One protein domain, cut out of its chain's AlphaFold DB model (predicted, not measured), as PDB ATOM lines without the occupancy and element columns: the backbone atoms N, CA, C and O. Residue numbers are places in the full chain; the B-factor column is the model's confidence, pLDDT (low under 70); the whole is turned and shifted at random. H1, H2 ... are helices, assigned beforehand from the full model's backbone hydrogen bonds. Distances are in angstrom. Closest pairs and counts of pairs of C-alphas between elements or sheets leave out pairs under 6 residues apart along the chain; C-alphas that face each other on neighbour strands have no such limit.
ATOM      1  N   SER A 146     -26.037 -28.804  35.705       70.88
ATOM      2  CA  SER A 146     -27.399 -28.770  35.161       70.88
ATOM      3  C   SER A 146     -27.392 -28.705  33.630       70.88
ATOM      4  O   SER A 146     -28.143 -29.438  32.978       70.88
ATOM      5  N   ALA A 147     -26.490 -27.916  33.043       75.00
ATOM      6  CA  ALA A 147     -26.289 -27.834  31.601       75.00
ATOM      7  C   ALA A 147     -25.797 -29.165  31.015       75.00
ATOM      8  O   ALA A 147     -26.308 -29.592  29.989       75.00
ATOM      9  N   VAL A 148     -24.898 -29.891  31.687       73.88
ATOM     10  CA  VAL A 148     -24.426 -31.222  31.241       73.88
ATOM     11  C   VAL A 148     -25.556 -32.240  31.204       73.88
ATOM     12  O   VAL A 148     -25.717 -32.973  30.223       73.88
ATOM     13  N   ARG A 149     -26.368 -32.291  32.266       69.69
ATOM     14  CA  ARG A 149     -27.534 -33.179  32.311       69.69
ATOM     15  C   ARG A 149     -28.495 -32.857  31.170       69.69
ATOM     16  O   ARG A 149     -28.987 -33.773  30.514       69.69
ATOM     17  N   THR A 150     -28.715 -31.574  30.914       75.06
ATOM     18  CA  THR A 150     -29.607 -31.096  29.855       75.06
ATOM     19  C   THR A 150     -29.043 -31.363  28.468       75.06
ATOM     20  O   THR A 150     -29.774 -31.822  27.599       75.06
ATOM     21  N   MET A 151     -27.737 -31.198  28.267       76.81
ATOM     22  CA  MET A 151     -27.068 -31.467  26.996       76.81
ATOM     23  C   MET A 151     -27.249 -32.923  26.558       76.81
ATOM     24  O   MET A 151     -27.511 -33.194  25.388       76.81
ATOM     25  N   ARG A 152     -27.217 -33.873  27.503       72.12
ATOM     26  CA  ARG A 152     -27.527 -35.283  27.218       72.12
ATOM     27  C   ARG A 152     -28.956 -35.474  26.705       72.12
ATOM     28  O   ARG A 152     -29.174 -36.298  25.823       72.12
ATOM     29  N   HIS A 153     -29.914 -34.717  27.239       77.06
ATOM     30  CA  HIS A 153     -31.288 -34.731  26.743       77.06
ATOM     31  C   HIS A 153     -31.402 -34.062  25.369       77.06
ATOM     32  O   HIS A 153     -32.092 -34.599  24.510       77.06
ATOM     33  N   LEU A 154     -30.695 -32.950  25.134       79.38
ATOM     34  CA  LEU A 154     -30.696 -32.255  23.842       79.38
ATOM     35  C   LEU A 154     -30.171 -33.135  22.709       79.38
ATOM     36  O   LEU A 154     -30.786 -33.168  21.653       79.38
ATOM     37  N   LEU A 155     -29.089 -33.884  22.936       80.00
ATOM     38  CA  LEU A 155     -28.493 -34.775  21.929       80.00
ATOM     39  C   LEU A 155     -29.443 -35.875  21.432       80.00
ATOM     40  O   LEU A 155     -29.235 -36.403  20.345       80.00
ATOM     41  N   GLY A 156     -30.466 -36.226  22.214       82.38
ATOM     42  CA  GLY A 156     -31.495 -37.188  21.815       82.38
ATOM     43  C   GLY A 156     -32.747 -36.558  21.202       82.38
ATOM     44  O   GLY A 156     -33.661 -37.290  20.829       82.38
ATOM     45  N   GLN A 157     -32.839 -35.227  21.137       86.94
ATOM     46  CA  GLN A 157     -34.006 -34.539  20.589       86.94
ATOM     47  C   GLN A 157     -33.914 -34.395  19.069       86.94
ATOM     48  O   GLN A 157     -32.812 -34.292  18.526       86.94
ATOM     49  N   PRO A 158     -35.067 -34.305  18.379       92.00
ATOM     50  CA  PRO A 158     -35.091 -33.890  16.989       92.00
ATOM     51  C   PRO A 158     -34.390 -32.544  16.793       92.00
ATOM     52  O   PRO A 158     -34.509 -31.636  17.628       92.00
ATOM     53  N   TRP A 159     -33.698 -32.393  15.667       92.69
ATOM     54  CA  TRP A 159     -32.909 -31.202  15.370       92.69
ATOM     55  C   TRP A 159     -33.696 -29.874  15.454       92.69
ATOM     56  O   TRP A 159     -33.099 -28.889  15.904       92.69
ATOM     57  N   PRO A 160     -35.013 -29.795  15.128       91.69
ATOM     58  CA  PRO A 160     -35.796 -28.575  15.320       91.69
ATOM     59  C   PRO A 160     -35.790 -28.119  16.776       91.69
ATOM     60  O   PRO A 160     -35.468 -26.967  17.077       91.69
ATOM     61  N   GLN A 161     -36.068 -29.049  17.691       88.94
ATOM     62  CA  GLN A 161     -36.141 -28.776  19.120       88.94
ATOM     63  C   GLN A 161     -34.762 -28.442  19.693       88.94
ATOM     64  O   GLN A 161     -34.636 -27.543  20.525       88.94
ATOM     65  N   MET A 162     -33.721 -29.121  19.207       88.81
ATOM     66  CA  MET A 162     -32.341 -28.816  19.568       88.81
ATOM     67  C   MET A 162     -31.960 -27.387  19.157       88.81
ATOM     68  O   MET A 162     -31.468 -26.634  19.992       88.81
ATOM     69  N   SER A 163     -32.234 -26.978  17.912       90.50
ATOM     70  CA  SER A 163     -31.920 -25.625  17.424       90.50
ATOM     71  C   SER A 163     -32.633 -24.527  18.223       90.50
ATOM     72  O   SER A 163     -32.028 -23.505  18.547       90.50
ATOM     73  N   LEU A 164     -33.881 -24.770  18.633       89.12
ATOM     74  CA  LEU A 164     -34.642 -23.870  19.495       89.12
ATOM     75  C   LEU A 164     -34.030 -23.759  20.898       89.12
ATOM     76  O   LEU A 164     -33.879 -22.656  21.427       89.12
ATOM     77  N   ASN A 165     -33.658 -24.893  21.497       86.25
ATOM     78  CA  ASN A 165     -33.042 -24.938  22.823       86.25
ATOM     79  C   ASN A 165     -31.658 -24.280  22.852       86.25
ATOM     80  O   ASN A 165     -31.301 -23.668  23.857       86.25
ATOM     81  N   LEU A 166     -30.910 -24.356  21.748       88.31
ATOM     82  CA  LEU A 166     -29.640 -23.652  21.575       88.31
ATOM     83  C   LEU A 166     -29.816 -22.131  21.414       88.31
ATOM     84  O   LEU A 166     -28.894 -21.392  21.739       88.31
ATOM     85  N   GLU A 167     -30.967 -21.646  20.936       88.31
ATOM     86  CA  GLU A 167     -31.200 -20.206  20.738       88.31
ATOM     87  C   GLU A 167     -31.856 -19.516  21.949       88.31
ATOM     88  O   GLU A 167     -31.443 -18.414  22.306       88.31
ATOM     89  N   LYS A 168     -32.880 -20.121  22.576       82.50
ATOM     90  CA  LYS A 168     -33.789 -19.413  23.511       82.50
ATOM     91  C   LYS A 168     -33.812 -19.908  24.962       82.50
ATOM     92  O   LYS A 168     -34.531 -19.337  25.770       82.50
ATOM     93  N   ASP A 169     -33.051 -20.944  25.296       70.38
ATOM     94  CA  ASP A 169     -32.985 -21.557  26.636       70.38
ATOM     95  C   ASP A 169     -34.352 -21.952  27.211       70.38
ATOM     96  O   ASP A 169     -34.710 -21.599  28.333       70.38
ATOM     97  N   MET A 170     -35.124 -22.754  26.477       73.00
ATOM     98  CA  MET A 170     -36.408 -23.257  26.994       73.00
ATOM     99  C   MET A 170     -36.248 -24.164  28.230       73.00
ATOM    100  O   MET A 170     -37.235 -24.548  28.852       73.00
ATOM    101  N   THR A 171     -35.010 -24.533  28.568       66.44
ATOM    102  CA  THR A 171     -34.661 -25.441  29.665       66.44
ATOM    103  C   THR A 171     -34.207 -24.729  30.939       66.44
ATOM    104  O   THR A 171     -34.079 -25.388  31.968       66.44
ATOM    105  N   GLY A 172     -33.949 -23.416  30.882       65.00
ATOM    106  CA  GLY A 172     -33.423 -22.633  32.006       65.00
ATOM    107  C   GLY A 172     -32.037 -23.078  32.480       65.00
ATOM    108  O   GLY A 172     -31.729 -22.975  33.664       65.00
ATOM    109  N   THR A 173     -31.216 -23.640  31.587       67.94
ATOM    110  CA  THR A 173     -29.920 -24.249  31.946       67.94
ATOM    111  C   THR A 173     -28.712 -23.435  31.488       67.94
ATOM    112  O   THR A 173     -27.570 -23.840  31.712       67.94
ATOM    113  N   GLY A 174     -28.941 -22.277  30.866       73.00
ATOM    114  CA  GLY A 174     -27.896 -21.393  30.360       73.00
ATOM    115  C   GLY A 174     -27.144 -21.975  29.164       73.00
ATOM    116  O   GLY A 174     -25.987 -21.631  28.935       73.00
ATOM    117  N   ILE A 175     -27.748 -22.901  28.411       81.62
ATOM    118  CA  ILE A 175     -27.106 -23.503  27.232       81.62
ATOM    119  C   ILE A 175     -26.855 -22.482  26.106       81.62
ATOM    120  O   ILE A 175     -25.748 -22.493  25.562       81.62
ATOM    121  N   PRO A 176     -27.777 -21.557  25.772       85.25
ATOM    122  CA  PRO A 176     -27.508 -20.530  24.759       85.25
ATOM    123  C   PRO A 176     -26.344 -19.601  25.096       85.25
ATOM    124  O   PRO A 176     -25.629 -19.157  24.197       85.25
ATOM    125  N   ASP A 177     -26.098 -19.350  26.385       82.75
ATOM    126  CA  ASP A 177     -24.964 -18.532  26.828       82.75
ATOM    127  C   ASP A 177     -23.618 -19.184  26.478       82.75
ATOM    128  O   ASP A 177     -22.611 -18.495  26.320       82.75
ATOM    129  N   ARG A 178     -23.610 -20.508  26.282       82.19
ATOM    130  CA  ARG A 178     -22.430 -21.308  25.922       82.19
ATOM    131  C   ARG A 178     -22.250 -21.477  24.419       82.19
ATOM    132  O   ARG A 178     -21.201 -21.952  23.984       82.19
ATOM    133  N   VAL A 179     -23.231 -21.080  23.607       86.06
ATOM    134  CA  VAL A 179     -23.077 -21.042  22.149       86.06
ATOM    135  C   VAL A 179     -22.086 -19.932  21.804       86.06
ATOM    136  O   VAL A 179     -22.355 -18.746  22.032       86.06
ATOM    137  N   ARG A 180     -20.944 -20.309  21.208       85.44
ATOM    138  CA  ARG A 180     -19.944 -19.347  20.725       85.44
ATOM    139  C   ARG A 180     -20.593 -18.295  19.832       85.44
ATOM    140  O   ARG A 180     -21.405 -18.620  18.967       85.44
ATOM    141  N   ALA A 181     -20.177 -17.039  19.992       85.44
ATOM    142  CA  ALA A 181     -20.711 -15.919  19.218       85.44
ATOM    143  C   ALA A 181     -20.639 -16.155  17.695       85.44
ATOM    144  O   ALA A 181     -21.588 -15.828  16.989       85.44
ATOM    145  N   SER A 182     -19.568 -16.797  17.211       87.62
ATOM    146  CA  SER A 182     -19.387 -17.181  15.801       87.62
ATOM    147  C   SER A 182     -20.454 -18.145  15.275       87.62
ATOM    148  O   SER A 182     -20.741 -18.148  14.083       87.62
ATOM    149  N   ASN A 183     -21.051 -18.949  16.154       88.88
ATOM    150  CA  ASN A 183     -21.970 -20.022  15.791       88.88
ATOM    151  C   ASN A 183     -23.445 -19.615  15.957       88.88
ATOM    152  O   ASN A 183     -24.328 -20.267  15.397       88.88
ATOM    153  N   ARG A 184     -23.732 -18.520  16.679       90.38
ATOM    154  CA  ARG A 184     -25.101 -18.010  16.891       90.38
ATOM    155  C   ARG A 184     -25.871 -17.748  15.585       90.38
ATOM    156  O   ARG A 184     -27.031 -18.157  15.525       90.38
ATOM    157  N   PRO A 185     -25.279 -17.147  14.528       92.31
ATOM    158  CA  PRO A 185     -25.985 -16.961  13.258       92.31
ATOM    159  C   PRO A 185     -26.418 -18.287  12.624       92.31
ATOM    160  O   PRO A 185     -27.539 -18.397  12.133       92.31
ATOM    161  N   THR A 186     -25.561 -19.310  12.688       92.12
ATOM    162  CA  THR A 186     -25.867 -20.655  12.186       92.12
ATOM    163  C   THR A 186     -27.028 -21.273  12.956       92.12
ATOM    164  O   THR A 186     -27.998 -21.705  12.339       92.12
ATOM    165  N   VAL A 187     -26.981 -21.263  14.295       92.44
ATOM    166  CA  VAL A 187     -28.066 -21.780  15.151       92.44
ATOM    167  C   VAL A 187     -29.399 -21.091  14.834       92.44
ATOM    168  O   VAL A 187     -30.411 -21.770  14.654       92.44
ATOM    169  N   SER A 188     -29.392 -19.762  14.690       93.12
ATOM    170  CA  SER A 188     -30.594 -18.997  14.344       93.12
ATOM    171  C   SER A 188     -31.145 -19.370  12.963       93.12
ATOM    172  O   SER A 188     -32.357 -19.505  12.794       93.12
ATOM    173  N   MET A 189     -30.272 -19.614  11.978       94.00
ATOM    174  CA  MET A 189     -30.678 -20.059  10.641       94.00
ATOM    175  C   MET A 189     -31.396 -21.416  10.692       94.00
ATOM    176  O   MET A 189     -32.460 -21.568  10.092       94.00
ATOM    177  N   TYR A 190     -30.859 -22.383  11.447       95.06
ATOM    178  CA  TYR A 190     -31.516 -23.680  11.652       95.06
ATOM    179  C   TYR A 190     -32.879 -23.517  12.333       95.06
ATOM    180  O   TYR A 190     -33.857 -24.093  11.858       95.06
ATOM    181  N   ASN A 191     -32.985 -22.694  13.380       93.56
ATOM    182  CA  ASN A 191     -34.272 -22.478  14.045       93.56
ATOM    183  C   ASN A 191     -35.308 -21.810  13.119       93.56
ATOM    184  O   ASN A 191     -36.489 -22.143  13.153       93.56
ATOM    185  N   GLN A 192     -34.887 -20.900  12.238       94.50
ATOM    186  CA  GLN A 192     -35.788 -20.311  11.244       94.50
ATOM    187  C   GLN A 192     -36.272 -21.343  10.219       94.50
ATOM    188  O   GLN A 192     -37.465 -21.383   9.921       94.50
ATOM    189  N   ILE A 193     -35.380 -22.199   9.706       95.44
ATOM    190  CA  ILE A 193     -35.760 -23.299   8.801       95.44
ATOM    191  C   ILE A 193     -36.764 -24.218   9.500       95.44
ATOM    192  O   ILE A 193     -37.797 -24.548   8.924       95.44
ATOM    193  N   SER A 194     -36.493 -24.596  10.749       94.81
ATOM    194  CA  SER A 194     -37.331 -25.528  11.505       94.81
ATOM    195  C   SER A 194     -38.745 -24.983  11.736       94.81
ATOM    196  O   SER A 194     -39.729 -25.708  11.562       94.81
ATOM    197  N   GLN A 195     -38.862 -23.685  12.030       93.50
ATOM    198  CA  GLN A 195     -40.143 -22.989  12.146       93.50
ATOM    199  C   GLN A 195     -40.902 -22.981  10.817       93.50
ATOM    200  O   GLN A 195     -42.091 -23.283  10.805       93.50
ATOM    201  N   GLN A 196     -40.230 -22.687   9.697       94.44
ATOM    202  CA  GLN A 196     -40.877 -22.695   8.379       94.44
ATOM    203  C   GLN A 196     -41.330 -24.101   7.961       94.44
ATOM    204  O   GLN A 196     -42.449 -24.258   7.482       94.44
ATOM    205  N   LEU A 197     -40.517 -25.135   8.195       94.69
ATOM    206  CA  LEU A 197     -40.904 -26.525   7.932       94.69
ATOM    207  C   LEU A 197     -42.099 -26.954   8.795       94.69
ATOM    208  O   LEU A 197     -43.004 -27.618   8.298       94.69
ATOM    209  N   SER A 198     -42.140 -26.542  10.066       93.50
ATOM    210  CA  SER A 198     -43.260 -26.842  10.970       93.50
ATOM    211  C   SER A 198     -44.558 -26.148  10.540       93.50
ATOM    212  O   SER A 198     -45.629 -26.747  10.626       93.50
ATOM    213  N   LEU A 199     -44.470 -24.908  10.045       91.44
ATOM    214  CA  LEU A 199     -45.614 -24.187   9.475       91.44
ATOM    215  C   LEU A 199     -46.156 -24.903   8.233       91.44
ATOM    216  O   LEU A 199     -47.350 -25.180   8.161       91.44
ATOM    217  N   LEU A 200     -45.275 -25.271   7.300       92.50
ATOM    218  CA  LEU A 200     -45.648 -26.011   6.091       92.50
ATOM    219  C   LEU A 200     -46.256 -27.381   6.413       92.50
ATOM    220  O   LEU A 200     -47.170 -27.819   5.720       92.50
ATOM    221  N   PHE A 201     -45.785 -28.040   7.474       91.75
ATOM    222  CA  PHE A 201     -46.334 -29.314   7.934       91.75
ATOM    223  C   PHE A 201     -47.789 -29.162   8.371       91.75
ATOM    224  O   PHE A 201     -48.634 -29.937   7.932       91.75
ATOM    225  N   GLY A 202     -48.096 -28.117   9.147       88.62
ATOM    226  CA  GLY A 202     -49.474 -27.770   9.494       88.62
ATOM    227  C   GLY A 202     -50.328 -27.472   8.260       88.62
ATOM    228  O   GLY A 202     -51.373 -28.087   8.084       88.62
ATOM    229  N   SER A 203     -49.845 -26.597   7.368       88.56
ATOM    230  CA  SER A 203     -50.562 -26.188   6.149       88.56
ATOM    231  C   SER A 203     -50.886 -27.357   5.205       88.56
ATOM    232  O   SER A 203     -51.912 -27.347   4.530       88.56
ATOM    233  N   LEU A 204     -50.012 -28.366   5.129       84.94
ATOM    234  CA  LEU A 204     -50.204 -29.548   4.282       84.94
ATOM    235  C   LEU A 204     -51.019 -30.656   4.957       84.94
ATOM    236  O   LEU A 204     -51.595 -31.481   4.248       84.94
ATOM    237  N   GLY A 205     -51.072 -30.691   6.292       80.06
ATOM    238  CA  GLY A 205     -51.826 -31.695   7.046       80.06
ATOM    239  C   GLY A 205     -53.310 -31.708   6.681       80.06
ATOM    240  O   GLY A 205     -53.877 -32.777   6.461       80.06
ATOM    241  N   ASP A 206     -53.896 -30.527   6.480       72.25
ATOM    242  CA  ASP A 206     -55.295 -30.362   6.059       72.25
ATOM    243  C   ASP A 206     -55.552 -30.813   4.604       72.25
ATOM    244  O   ASP A 206     -56.695 -31.017   4.194       72.25
ATOM    245  N   LEU A 207     -54.488 -30.999   3.811       73.19
ATOM    246  CA  LEU A 207     -54.532 -31.358   2.388       73.19
ATOM    247  C   LEU A 207     -54.125 -32.821   2.116       73.19
ATOM    248  O   LEU A 207     -54.321 -33.311   0.999       73.19
ATOM    249  N   GLY A 208     -53.573 -33.532   3.108       62.16
ATOM    250  CA  GLY A 208     -52.885 -34.828   2.958       62.16
ATOM    251  C   GLY A 208     -53.736 -36.011   2.469       62.16
ATOM    252  O   GLY A 208     -53.188 -37.030   2.035       62.16
ATOM    253  N   ASP A 209     -55.064 -35.876   2.479       62.88
ATOM    254  CA  ASP A 209     -55.989 -36.907   1.991       62.88
ATOM    255  C   ASP A 209     -56.350 -36.770   0.504       62.88
ATOM    256  O   ASP A 209     -56.945 -37.682  -0.070       62.88
ATOM    257  N   SER A 210     -55.964 -35.664  -0.141       68.69
ATOM    258  CA  SER A 210     -56.452 -35.305  -1.480       68.69
ATOM    259  C   SER A 210     -55.589 -35.798  -2.656       68.69
ATOM    260  O   SER A 210     -56.129 -36.022  -3.739       68.69
ATOM    261  N   ASN A 211     -54.277 -36.010  -2.472       78.19
ATOM    262  CA  ASN A 211     -53.351 -36.476  -3.522       78.19
ATOM    263  C   ASN A 211     -52.177 -37.292  -2.929       78.19
ATOM    264  O   ASN A 211     -51.647 -36.966  -1.865       78.19
ATOM    265  N   ALA A 212     -51.749 -38.343  -3.637       84.31
ATOM    266  CA  ALA A 212     -50.616 -39.197  -3.278       84.31
ATOM    267  C   ALA A 212     -49.285 -38.426  -3.180       84.31
ATOM    268  O   ALA A 212     -48.514 -38.676  -2.256       84.31
ATOM    269  N   GLU A 213     -49.043 -37.461  -4.072       84.88
ATOM    270  CA  GLU A 213     -47.820 -36.637  -4.059       84.88
ATOM    271  C   GLU A 213     -47.759 -35.743  -2.812       84.88
ATOM    272  O   GLU A 213     -46.741 -35.675  -2.124       84.88
ATOM    273  N   THR A 214     -48.882 -35.114  -2.455       87.25
ATOM    274  CA  THR A 214     -49.011 -34.309  -1.232       87.25
ATOM    275  C   THR A 214     -48.756 -35.153   0.013       87.25
ATOM    276  O   THR A 214     -48.052 -34.713   0.923       87.25
ATOM    277  N   ARG A 215     -49.269 -36.390   0.043       86.94
ATOM    278  CA  ARG A 215     -49.026 -37.335   1.138       86.94
ATOM    279  C   ARG A 215     -47.551 -37.716   1.254       86.94
ATOM    280  O   ARG A 215     -47.030 -37.769   2.365       86.94
ATOM    281  N   GLU A 216     -46.876 -37.957   0.131       89.62
ATOM    282  CA  GLU A 216     -45.445 -38.276   0.111       89.62
ATOM    283  C   GLU A 216     -44.601 -37.117   0.660       89.62
ATOM    284  O   GLU A 216     -43.750 -37.321   1.528       89.62
ATOM    285  N   VAL A 217     -44.861 -35.887   0.206       91.81
ATOM    286  CA  VAL A 217     -44.137 -34.695   0.672       91.81
ATOM    287  C   VAL A 217     -44.423 -34.404   2.146       91.81
ATOM    288  O   VAL A 217     -43.493 -34.121   2.902       91.81
ATOM    289  N   HIS A 218     -45.676 -34.541   2.587       90.56
ATOM    290  CA  HIS A 218     -46.045 -34.403   3.996       90.56
ATOM    291  C   HIS A 218     -45.326 -35.436   4.880       90.56
ATOM    292  O   HIS A 218     -44.832 -35.091   5.955       90.56
ATOM    293  N   GLN A 219     -45.193 -36.685   4.418       90.38
ATOM    294  CA  GLN A 219     -44.441 -37.718   5.134       90.38
ATOM    295  C   GLN A 219     -42.944 -37.389   5.207       90.38
ATOM    296  O   GLN A 219     -42.373 -37.430   6.294       90.38
ATOM    297  N   LYS A 220     -42.319 -36.978   4.095       92.44
ATOM    298  CA  LYS A 220     -40.905 -36.549   4.078       92.44
ATOM    299  C   LYS A 220     -40.641 -35.387   5.034       92.44
ATOM    300  O   LYS A 220     -39.618 -35.354   5.713       92.44
ATOM    301  N   LEU A 221     -41.576 -34.444   5.111       93.06
ATOM    302  CA  LEU A 221     -41.517 -33.325   6.041       93.06
ATOM    303  C   LEU A 221     -41.640 -33.796   7.501       93.06
ATOM    304  O   LEU A 221     -40.872 -33.349   8.353       93.06
ATOM    305  N   ALA A 222     -42.545 -34.740   7.778       92.06
ATOM    306  CA  ALA A 222     -42.686 -35.365   9.093       92.06
ATOM    307  C   ALA A 222     -41.397 -36.080   9.527       92.06
ATOM    308  O   ALA A 222     -40.961 -35.932  10.669       92.06
ATOM    309  N   ASP A 223     -40.791 -36.843   8.617       92.38
ATOM    310  CA  ASP A 223     -39.563 -37.597   8.867       92.38
ATOM    311  C   ASP A 223     -38.385 -36.648   9.117       92.38
ATOM    312  O   ASP A 223     -37.607 -36.855  10.049       92.38
ATOM    313  N   ASN A 224     -38.309 -35.543   8.367       94.31
ATOM    314  CA  ASN A 224     -37.324 -34.489   8.594       94.31
ATOM    315  C   ASN A 224     -37.469 -33.855   9.987       94.31
ATOM    316  O   ASN A 224     -36.494 -33.777  10.734       94.31
ATOM    317  N   LEU A 225     -38.685 -33.449  10.366       92.50
ATOM    318  CA  LEU A 225     -38.953 -32.796  11.654       92.50
ATOM    319  C   LEU A 225     -38.758 -33.731  12.859       92.50
ATOM    320  O   LEU A 225     -38.500 -33.256  13.964       92.50
ATOM    321  N   LYS A 226     -38.867 -35.050  12.659       93.69
ATOM    322  CA  LYS A 226     -38.597 -36.077  13.682       93.69
ATOM    323  C   LYS A 226     -37.135 -36.520  13.728       93.69
ATOM    324  O   LYS A 226     -36.745 -37.195  14.681       93.69
ATOM    325  N   SER A 227     -36.332 -36.163  12.728       92.06
ATOM    326  CA  SER A 227     -34.930 -36.560  12.658       92.06
ATOM    327  C   SER A 227     -34.106 -35.920  13.774       92.06
ATOM    328  O   SER A 227     -34.193 -34.719  14.028       92.06
ATOM    329  N   ILE A 228     -33.243 -36.724  14.401       89.38
ATOM    330  CA  ILE A 228     -32.212 -36.252  15.341       89.38
ATOM    331  C   ILE A 228     -31.131 -35.459  14.594       89.38
ATOM    332  O   ILE A 228     -30.635 -34.450  15.089       89.38
ATOM    333  N   ASN A 229     -30.789 -35.894  13.380       91.62
ATOM    334  CA  ASN A 229     -29.795 -35.231  12.547       91.62
ATOM    335  C   ASN A 229     -30.391 -33.981  11.902       91.62
ATOM    336  O   ASN A 229     -31.518 -34.021  11.406       91.62
ATOM    337  N   ALA A 230     -29.619 -32.898  11.880       92.56
ATOM    338  CA  ALA A 230     -29.975 -31.672  11.179       92.56
ATOM    339  C   ALA A 230     -29.607 -31.761   9.687       92.56
ATOM    340  O   ALA A 230     -28.740 -32.559   9.319       92.56
ATOM    341  N   PRO A 231     -30.211 -30.931   8.818       94.56
ATOM    342  CA  PRO A 231     -29.735 -30.757   7.451       94.56
ATOM    343  C   PRO A 231     -28.235 -30.450   7.408       94.56
ATOM    344  O   PRO A 231     -27.702 -29.810   8.320       94.56
ATOM    345  N   LYS A 232     -27.543 -30.895   6.354       92.69
ATOM    346  CA  LYS A 232     -26.090 -30.695   6.232       92.69
ATOM    347  C   LYS A 232     -25.713 -29.211   6.234       92.69
ATOM    348  O   LYS A 232     -24.855 -28.771   7.001       92.69
ATOM    349  N   THR A 233     -26.378 -28.440   5.380       90.12
ATOM    350  CA  THR A 233     -26.204 -26.995   5.240       90.12
ATOM    351  C   THR A 233     -27.565 -26.310   5.203       90.12
ATOM    352  O   THR A 233     -28.558 -26.877   4.752       90.12
ATOM    353  N   VAL A 234     -27.610 -25.071   5.685       91.62
ATOM    354  CA  VAL A 234     -28.788 -24.201   5.603       91.62
ATOM    355  C   VAL A 234     -28.351 -22.805   5.186       91.62
ATOM    356  O   VAL A 234     -27.249 -22.361   5.509       91.62
ATOM    357  N   SER A 235     -29.216 -22.105   4.463       92.38
ATOM    358  CA  SER A 235     -28.948 -20.761   3.961       92.38
ATOM    359  C   SER A 235     -30.201 -19.890   3.987       92.38
ATOM    360  O   SER A 235     -31.328 -20.383   4.077       92.38
ATOM    361  N   SER A 236     -30.010 -18.580   3.839       91.69
ATOM    362  CA  SER A 236     -31.112 -17.632   3.649       91.69
ATOM    363  C   SER A 236     -31.938 -17.945   2.396       91.69
ATOM    364  O   SER A 236     -33.152 -17.746   2.408       91.69
ATOM    365  N   THR A 237     -31.318 -18.501   1.349       93.88
ATOM    366  CA  THR A 237     -32.009 -18.957   0.134       93.88
ATOM    367  C   THR A 237     -33.009 -20.067   0.444       93.88
ATOM    368  O   THR A 237     -34.132 -20.021  -0.049       93.88
ATOM    369  N   ASN A 238     -32.650 -21.024   1.310       93.81
ATOM    370  CA  ASN A 238     -33.581 -22.074   1.732       93.81
ATOM    371  C   ASN A 238     -34.787 -21.482   2.478       93.81
ATOM    372  O   ASN A 238     -35.918 -21.875   2.216       93.81
ATOM    373  N   ILE A 239     -34.566 -20.506   3.367       93.31
ATOM    374  CA  ILE A 239     -35.651 -19.833   4.102       93.31
ATOM    375  C   ILE A 239     -36.594 -19.110   3.138       93.31
ATOM    376  O   ILE A 239     -37.811 -19.214   3.279       93.31
ATOM    377  N   GLN A 240     -36.046 -18.377   2.166       94.69
ATOM    378  CA  GLN A 240     -36.859 -17.658   1.189       94.69
ATOM    379  C   GLN A 240     -37.670 -18.624   0.320       94.69
ATOM    380  O   GLN A 240     -38.868 -18.415   0.149       94.69
ATOM    381  N   ALA A 241     -37.055 -19.720  -0.129       95.69
ATOM    382  CA  ALA A 241     -37.733 -20.750  -0.906       95.69
ATOM    383  C   ALA A 241     -38.892 -21.398  -0.122       95.69
ATOM    384  O   ALA A 241     -39.985 -21.549  -0.657       95.69
ATOM    385  N   LEU A 242     -38.705 -21.703   1.169       96.88
ATOM    386  CA  LEU A 242     -39.777 -22.236   2.023       96.88
ATOM    387  C   LEU A 242     -40.925 -21.230   2.222       96.88
ATOM    388  O   LEU A 242     -42.093 -21.614   2.198       96.88
ATOM    389  N   LYS A 243     -40.617 -19.936   2.369       95.56
ATOM    390  CA  LYS A 243     -41.642 -18.879   2.430       95.56
ATOM    391  C   LYS A 243     -42.404 -18.739   1.115       95.56
ATOM    392  O   LYS A 243     -43.612 -18.509   1.131       95.56
ATOM    393  N   ASP A 244     -41.717 -18.884  -0.016       96.69
ATOM    394  CA  ASP A 244     -42.346 -18.859  -1.333       96.69
ATOM    395  C   ASP A 244     -43.296 -20.053  -1.521       96.69
ATOM    396  O   ASP A 244     -44.385 -19.866  -2.066       96.69
ATOM    397  N   VAL A 245     -42.944 -21.240  -1.004       96.19
ATOM    398  CA  VAL A 245     -43.852 -22.401  -0.938       96.19
ATOM    399  C   VAL A 245     -45.087 -22.080  -0.097       96.19
ATOM    400  O   VAL A 245     -46.201 -22.315  -0.561       96.19
ATOM    401  N   GLN A 246     -44.922 -21.510   1.102       93.88
ATOM    402  CA  GLN A 246     -46.061 -21.147   1.954       93.88
ATOM    403  C   GLN A 246     -46.992 -20.156   1.241       93.88
ATOM    404  O   GLN A 246     -48.195 -20.388   1.187       93.88
ATOM    405  N   ARG A 247     -46.444 -19.119   0.591       95.25
ATOM    406  CA  ARG A 247     -47.243 -18.179  -0.214       95.25
ATOM    407  C   ARG A 247     -48.019 -18.896  -1.323       95.25
ATOM    408  O   ARG A 247     -49.177 -18.571  -1.560       95.25
ATOM    409  N   LYS A 248     -47.406 -19.862  -2.017       94.75
ATOM    410  CA  LYS A 248     -48.095 -20.643  -3.058       94.75
ATOM    411  C   LYS A 248     -49.242 -21.480  -2.487       94.75
ATOM    412  O   LYS A 248     -50.276 -21.582  -3.143       94.75
ATOM    413  N   LEU A 249     -49.084 -22.047  -1.289       90.94
ATOM    414  CA  LEU A 249     -50.177 -22.732  -0.591       90.94
ATOM    415  C   LEU A 249     -51.310 -21.758  -0.249       90.94
ATOM    416  O   LEU A 249     -52.464 -22.063  -0.545       90.94
ATOM    417  N   ASP A 250     -50.986 -20.569   0.265       90.69
ATOM    418  CA  ASP A 250     -51.972 -19.525   0.585       90.69
ATOM    419  C   ASP A 250     -52.730 -19.035  -0.672       90.69
ATOM    420  O   ASP A 250     -53.915 -18.707  -0.612       90.69
ATOM    421  N   GLU A 251     -52.072 -19.031  -1.838       93.31
ATOM    422  CA  GLU A 251     -52.657 -18.732  -3.158       93.31
ATOM    423  C   GLU A 251     -53.392 -19.929  -3.804       93.31
ATOM    424  O   GLU A 251     -53.826 -19.839  -4.955       93.31
ATOM    425  N   ASN A 252     -53.530 -21.056  -3.095       88.56
ATOM    426  CA  ASN A 252     -54.134 -22.307  -3.572       88.56
ATOM    427  C   ASN A 252     -53.428 -22.940  -4.797       88.56
ATOM    428  O   ASN A 252     -54.019 -23.718  -5.550       88.56
ATOM    429  N   LYS A 253     -52.137 -22.646  -5.005       92.38
ATOM    430  CA  LYS A 253     -51.279 -23.238  -6.052       92.38
ATOM    431  C   LYS A 253     -50.606 -24.520  -5.551       92.38
ATOM    432  O   LYS A 253     -49.381 -24.627  -5.509       92.38
ATOM    433  N   ILE A 254     -51.423 -25.499  -5.157       88.44
ATOM    434  CA  ILE A 254     -50.979 -26.697  -4.420       88.44
ATOM    435  C   ILE A 254     -49.929 -27.503  -5.200       88.44
ATOM    436  O   ILE A 254     -48.900 -27.859  -4.637       88.44
ATOM    437  N   TYR A 255     -50.150 -27.767  -6.491       89.81
ATOM    438  CA  TYR A 255     -49.229 -28.585  -7.295       89.81
ATOM    439  C   TYR A 255     -47.826 -27.963  -7.398       89.81
ATOM    440  O   TYR A 255     -46.828 -28.638  -7.153       89.81
ATOM    441  N   GLU A 256     -47.745 -26.660  -7.685       92.94
ATOM    442  CA  GLU A 256     -46.465 -25.941  -7.739       92.94
ATOM    443  C   GLU A 256     -45.770 -25.916  -6.373       92.94
ATOM    444  O   GLU A 256     -44.558 -26.098  -6.296       92.94
ATOM    445  N   ALA A 257     -46.531 -25.711  -5.292       93.44
ATOM    446  CA  ALA A 257     -45.994 -25.711  -3.935       93.44
ATOM    447  C   ALA A 257     -45.410 -27.079  -3.546       93.44
ATOM    448  O   ALA A 257     -44.325 -27.139  -2.972       93.44
ATOM    449  N   VAL A 258     -46.104 -28.173  -3.879       92.12
ATOM    450  CA  VAL A 258     -45.654 -29.546  -3.600       92.12
ATOM    451  C   VAL A 258     -44.378 -29.870  -4.380       92.12
ATOM    452  O   VAL A 258     -43.437 -30.394  -3.785       92.12
ATOM    453  N   GLN A 259     -44.295 -29.508  -5.668       92.81
ATOM    454  CA  GLN A 259     -43.079 -29.726  -6.466       92.81
ATOM    455  C   GLN A 259     -41.874 -28.941  -5.934       92.81
ATOM    456  O   GLN A 259     -40.794 -29.514  -5.758       92.81
ATOM    457  N   ASP A 260     -42.059 -27.655  -5.630       94.56
ATOM    458  CA  ASP A 260     -40.994 -26.817  -5.075       94.56
ATOM    459  C   ASP A 260     -40.529 -27.348  -3.716       94.56
ATOM    460  O   ASP A 260     -39.327 -27.477  -3.471       94.56
ATOM    461  N   LEU A 261     -41.468 -27.711  -2.837       94.50
ATOM    462  CA  LEU A 261     -41.142 -28.256  -1.524       94.50
ATOM    463  C   LEU A 261     -40.385 -29.578  -1.637       94.50
ATOM    464  O   LEU A 261     -39.423 -29.790  -0.903       94.50
ATOM    465  N   GLN A 262     -40.770 -30.444  -2.572       93.12
ATOM    466  CA  GLN A 262     -40.069 -31.700  -2.810       93.12
ATOM    467  C   GLN A 262     -38.616 -31.462  -3.236       93.12
ATOM    468  O   GLN A 262     -37.719 -32.118  -2.705       93.12
ATOM    469  N   ALA A 263     -38.361 -30.490  -4.117       93.00
ATOM    470  CA  ALA A 263     -37.004 -30.108  -4.507       93.00
ATOM    471  C   ALA A 263     -36.204 -29.512  -3.333       93.00
ATOM    472  O   ALA A 263     -35.032 -29.844  -3.140       93.00
ATOM    473  N   ILE A 264     -36.836 -28.669  -2.510       94.81
ATOM    474  CA  ILE A 264     -36.194 -28.064  -1.337       94.81
ATOM    475  C   ILE A 264     -35.839 -29.133  -0.295       94.81
ATOM    476  O   ILE A 264     -34.732 -29.100   0.247       94.81
ATOM    477  N   LEU A 265     -36.729 -30.095  -0.036       93.25
ATOM    478  CA  LEU A 265     -36.514 -31.156   0.953       93.25
ATOM    479  C   LEU A 265     -35.327 -32.059   0.610       93.25
ATOM    480  O   LEU A 265     -34.666 -32.525   1.531       93.25
ATOM    481  N   VAL A 266     -34.999 -32.239  -0.675       91.81
ATOM    482  CA  VAL A 266     -33.763 -32.928  -1.091       91.81
ATOM    483  C   VAL A 266     -32.524 -32.170  -0.603       91.81
ATOM    484  O   VAL A 266     -31.584 -32.770  -0.095       91.81
ATOM    485  N   SER A 267     -32.518 -30.837  -0.700       91.00
ATOM    486  CA  SER A 267     -31.398 -30.019  -0.202       91.00
ATOM    487  C   SER A 267     -31.342 -29.907   1.326       91.00
ATOM    488  O   SER A 267     -30.295 -29.580   1.880       91.00
ATOM    489  N   LEU A 268     -32.464 -30.171   2.003       94.56
ATOM    490  CA  LEU A 268     -32.601 -30.124   3.458       94.56
ATOM    491  C   LEU A 268     -32.636 -31.522   4.086       94.56
ATOM    492  O   LEU A 268     -33.124 -31.680   5.206       94.56
ATOM    493  N   GLU A 269     -32.138 -32.536   3.382       92.69
ATOM    494  CA  GLU A 269     -32.108 -33.896   3.899       92.69
ATOM    495  C   GLU A 269     -31.225 -33.974   5.163       92.69
ATOM    496  O   GLU A 269     -30.102 -33.446   5.174       92.69
ATOM    497  N   PRO A 270     -31.718 -34.585   6.257       93.00
ATOM    498  CA  PRO A 270     -30.941 -34.774   7.473       93.00
ATOM    499  C   PRO A 270     -29.636 -35.535   7.231       93.00
ATOM    500  O   PRO A 270     -29.638 -36.607   6.631       93.00
ATOM    501  N   ALA A 271     -28.527 -35.029   7.767       90.31
ATOM    502  CA  ALA A 271     -27.209 -35.635   7.607       90.31
ATOM    503  C   ALA A 271     -26.421 -35.630   8.922       90.31
ATOM    504  O   ALA A 271     -26.569 -34.738   9.759       90.31
ATOM    505  N   SER A 272     -25.550 -36.624   9.110       82.75
ATOM    506  CA  SER A 272     -24.720 -36.743  10.317       82.75
ATOM    507  C   SER A 272     -23.629 -35.669  10.425       82.75
ATOM    508  O   SER A 272     -23.074 -35.477  11.501       82.75
ATOM    509  N   ASP A 273     -23.302 -34.974   9.331       86.69
ATOM    510  CA  ASP A 273     -22.225 -33.981   9.222       86.69
ATOM    511  C   ASP A 273     -22.741 -32.534   9.092       86.69
ATOM    512  O   ASP A 273     -22.181 -31.707   8.373       86.69
ATOM    513  N   SER A 274     -23.817 -32.209   9.811       90.38
ATOM    514  CA  SER A 274     -24.425 -30.875   9.801       90.38
ATOM    515  C   SER A 274     -23.491 -29.763  10.291       90.38
ATOM    516  O   SER A 274     -22.735 -29.941  11.249       90.38
ATOM    517  N   MET A 275     -23.647 -28.559   9.727       89.25
ATOM    518  CA  MET A 275     -23.039 -27.322  10.242       89.25
ATOM    519  C   MET A 275     -23.489 -26.943  11.669       89.25
ATOM    520  O   MET A 275     -22.902 -26.043  12.268       89.25
ATOM    521  N   LEU A 276     -24.510 -27.600  12.234       86.12
ATOM    522  CA  LEU A 276     -24.878 -27.446  13.646       86.12
ATOM    523  C   LEU A 276     -23.903 -28.192  14.583       86.12
ATOM    524  O   LEU A 276     -23.696 -27.767  15.721       86.12
ATOM    525  N   SER A 277     -23.248 -29.253  14.093       85.50
ATOM    526  CA  SER A 277     -22.380 -30.150  14.875       85.50
ATOM    527  C   SER A 277     -21.212 -29.447  15.577       85.50
ATOM    528  O   SER A 277     -21.010 -29.710  16.763       85.50
ATOM    529  N   PRO A 278     -20.480 -28.501  14.947       82.56
ATOM    530  CA  PRO A 278     -19.425 -27.753  15.634       82.56
ATOM    531  C   PRO A 278     -19.934 -26.968  16.848       82.56
ATOM    532  O   PRO A 278     -19.241 -26.873  17.854       82.56
ATOM    533  N   SER A 279     -21.167 -26.449  16.798       83.69
ATOM    534  CA  SER A 279     -21.769 -25.725  17.927       83.69
ATOM    535  C   SER A 279     -22.030 -26.650  19.111       83.69
ATOM    536  O   SER A 279     -21.796 -26.279  20.257       83.69
ATOM    537  N   ILE A 280     -22.500 -27.862  18.820       83.81
ATOM    538  CA  ILE A 280     -22.765 -28.911  19.805       83.81
ATOM    539  C   ILE A 280     -21.452 -29.362  20.451       83.81
ATOM    540  O   ILE A 280     -21.379 -29.490  21.673       83.81
ATOM    541  N   GLU A 281     -20.415 -29.572  19.643       83.94
ATOM    542  CA  GLU A 281     -19.109 -30.028  20.114       83.94
ATOM    543  C   GLU A 281     -18.384 -28.953  20.936       83.94
ATOM    544  O   GLU A 281     -17.838 -29.246  21.996       83.94
ATOM    545  N   ASP A 282     -18.468 -27.685  20.526       82.81
ATOM    546  CA  ASP A 282     -17.944 -26.556  21.299       82.81
ATOM    547  C   ASP A 282     -18.594 -26.456  22.689       82.81
ATOM    548  O   ASP A 282     -17.903 -26.215  23.681       82.81
ATOM    549  N   ILE A 283     -19.914 -26.670  22.779       81.81
ATOM    550  CA  ILE A 283     -20.636 -26.673  24.060       81.81
ATOM    551  C   ILE A 283     -20.190 -27.849  24.930       81.81
ATOM    552  O   ILE A 283     -19.937 -27.641  26.116       81.81
ATOM    553  N   LYS A 284     -20.061 -29.059  24.367       81.94
ATOM    554  CA  LYS A 284     -19.553 -30.224  25.113       81.94
ATOM    555  C   LYS A 284     -18.163 -29.955  25.673       81.94
ATOM    556  O   LYS A 284     -17.985 -30.042  26.879       81.94
ATOM    557  N   ASN A 285     -17.232 -29.506  24.833       80.81
ATOM    558  CA  ASN A 285     -15.866 -29.186  25.249       80.81
ATOM    559  C   ASN A 285     -15.833 -28.103  26.340       80.81
ATOM    560  O   ASN A 285     -15.054 -28.185  27.291       80.81
ATOM    561  N   CYS A 286     -16.695 -27.087  26.234       77.38
ATOM    562  CA  CYS A 286     -16.837 -26.052  27.256       77.38
ATOM    563  C   CYS A 286     -17.327 -26.627  28.595       77.38
ATOM    564  O   CYS A 286     -16.778 -26.285  29.646       77.38
ATOM    565  N   LEU A 287     -18.343 -27.493  28.553       75.31
ATOM    566  CA  LEU A 287     -18.938 -28.127  29.727       75.31
ATOM    567  C   LEU A 287     -17.993 -29.134  30.383       75.31
ATOM    568  O   LEU A 287     -17.846 -29.094  31.600       75.31
ATOM    569  N   ASP A 288     -17.315 -29.970  29.600       72.56
ATOM    570  CA  ASP A 288     -16.324 -30.928  30.097       72.56
ATOM    571  C   ASP A 288     -15.174 -30.185  30.786       72.56
ATOM    572  O   ASP A 288     -14.850 -30.463  31.938       72.56
ATOM    573  N   GLY A 289     -14.657 -29.121  30.163       69.50
ATOM    574  CA  GLY A 289     -13.640 -28.274  30.786       69.50
ATOM    575  C   GLY A 289     -14.114 -27.570  32.066       69.50
ATOM    576  O   GLY A 289     -13.303 -27.306  32.955       69.50
ATOM    577  N   ALA A 290     -15.405 -27.243  32.179       66.00
ATOM    578  CA  ALA A 290     -15.982 -26.643  33.381       66.00
ATOM    579  C   ALA A 290     -16.176 -27.673  34.503       66.00
ATOM    580  O   ALA A 290     -15.748 -27.421  35.629       66.00
ATOM    581  N   ILE A 291     -16.703 -28.861  34.183       63.69
ATOM    582  CA  ILE A 291     -16.791 -29.990  35.115       63.69
ATOM    583  C   ILE A 291     -15.408 -30.353  35.633       63.69
ATOM    584  O   ILE A 291     -15.255 -30.497  36.841       63.69
TER     585      ILE A 291
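What this domain is: This is residues 146 to 291 of the 654 residues of an uncharacterized protein of Aspergillus taichungensis (UniProt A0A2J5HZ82). A rod of helices: two helical hairpins, H3 with H4 and H5 with H6, pack together as an up-and-down bundle of four, and the longest helix, H3, runs from that bundle toward the other end of the rod. There H2 crosses H3 steeply, and beyond it H1 and H7 make a loose antiparallel pair at the far end. The printed part has 146 residues with seven named helices, H1 to H7 in that order, and no named strand; the class is all helix. The whole is compact, with a radius of gyration of the C-alphas of 16.5 A, and spans 54 by 25 by 25 A.

Where its parts are: H3, residues 184 to 205, is 31.6 A long, from C-alpha 184 at (-25.101, -18.010, 16.891) to C-alpha 205 at (-51.826, -31.695, 7.046). H4, residues 212 to 226, is 21.0 A long; H5, residues 236 to 250, 21.2 A; and H6, residues 254 to 267, 20.3 A. Before H3 come H1, residues 146 to 154, and H2, residues 159 to 168. H7, residues 277 to 291, is 21.0 A long and ends at C-alpha 291, at (-16.791, -29.990, 35.115).

How they stand to each other: H3 and H4 are the hub, touching three helices each. They form a helical hairpin, opposite ways at a tilt of 37 degrees, only just steep; their closest C-alphas, of Leu 204 and His 218, are 6.4 A apart. H3 touches H5, the same way at a shallow tilt of 19 degrees, with the C-alphas of Ile 193 and Ile 239 closest at 5.8 A. H5 and H6 form a second helical hairpin, at a shallow tilt of 21 degrees, with the C-alphas of Val 245 and Ala 257 closest at 5.0 A. H6 touches H4, the same way at a steep tilt of 39 degrees, closest at the C-alphas of Gln 262 and Val 217, 6.1 A. These four make an up-and-down bundle, each helix running against the one before it. H3 and H6 are near each other; H4 and H5 are apart. H2 touches H3, opposite ways at a steep tilt of 52 degrees, closest at the C-alphas of Pro 160 and Ser 194, 5.1 A. H2 and H4 only just touch, only at their ends, with 3 pairs of C-alphas within 8 A; the closest are Pro 160 and Leu 225, 6.4 A. H7 touches H1 with residues 284 to 287 alone, opposite ways at a shallow tilt of 29 degrees; the C-alphas of Leu 287 and Val 148 are closest, at 6.5 A. Every O i to N i+4 pair is within hydrogen-bond range in H2, H3, H4, H5 and H7, against 4 of 5 in H1 and 9 of 10 in H6.

The domain as a whole: The two C-alphas farthest apart, of Asn 252 and Ile 291, are 54.3 A apart. The printed part has no cut. The link from H2 to H3, residues 169 to 183, is long. The mean pLDDT of the printed part is 86.7; residue 149 and residues 171 to 173, 208 to 210 and 289 to 291 are under 70.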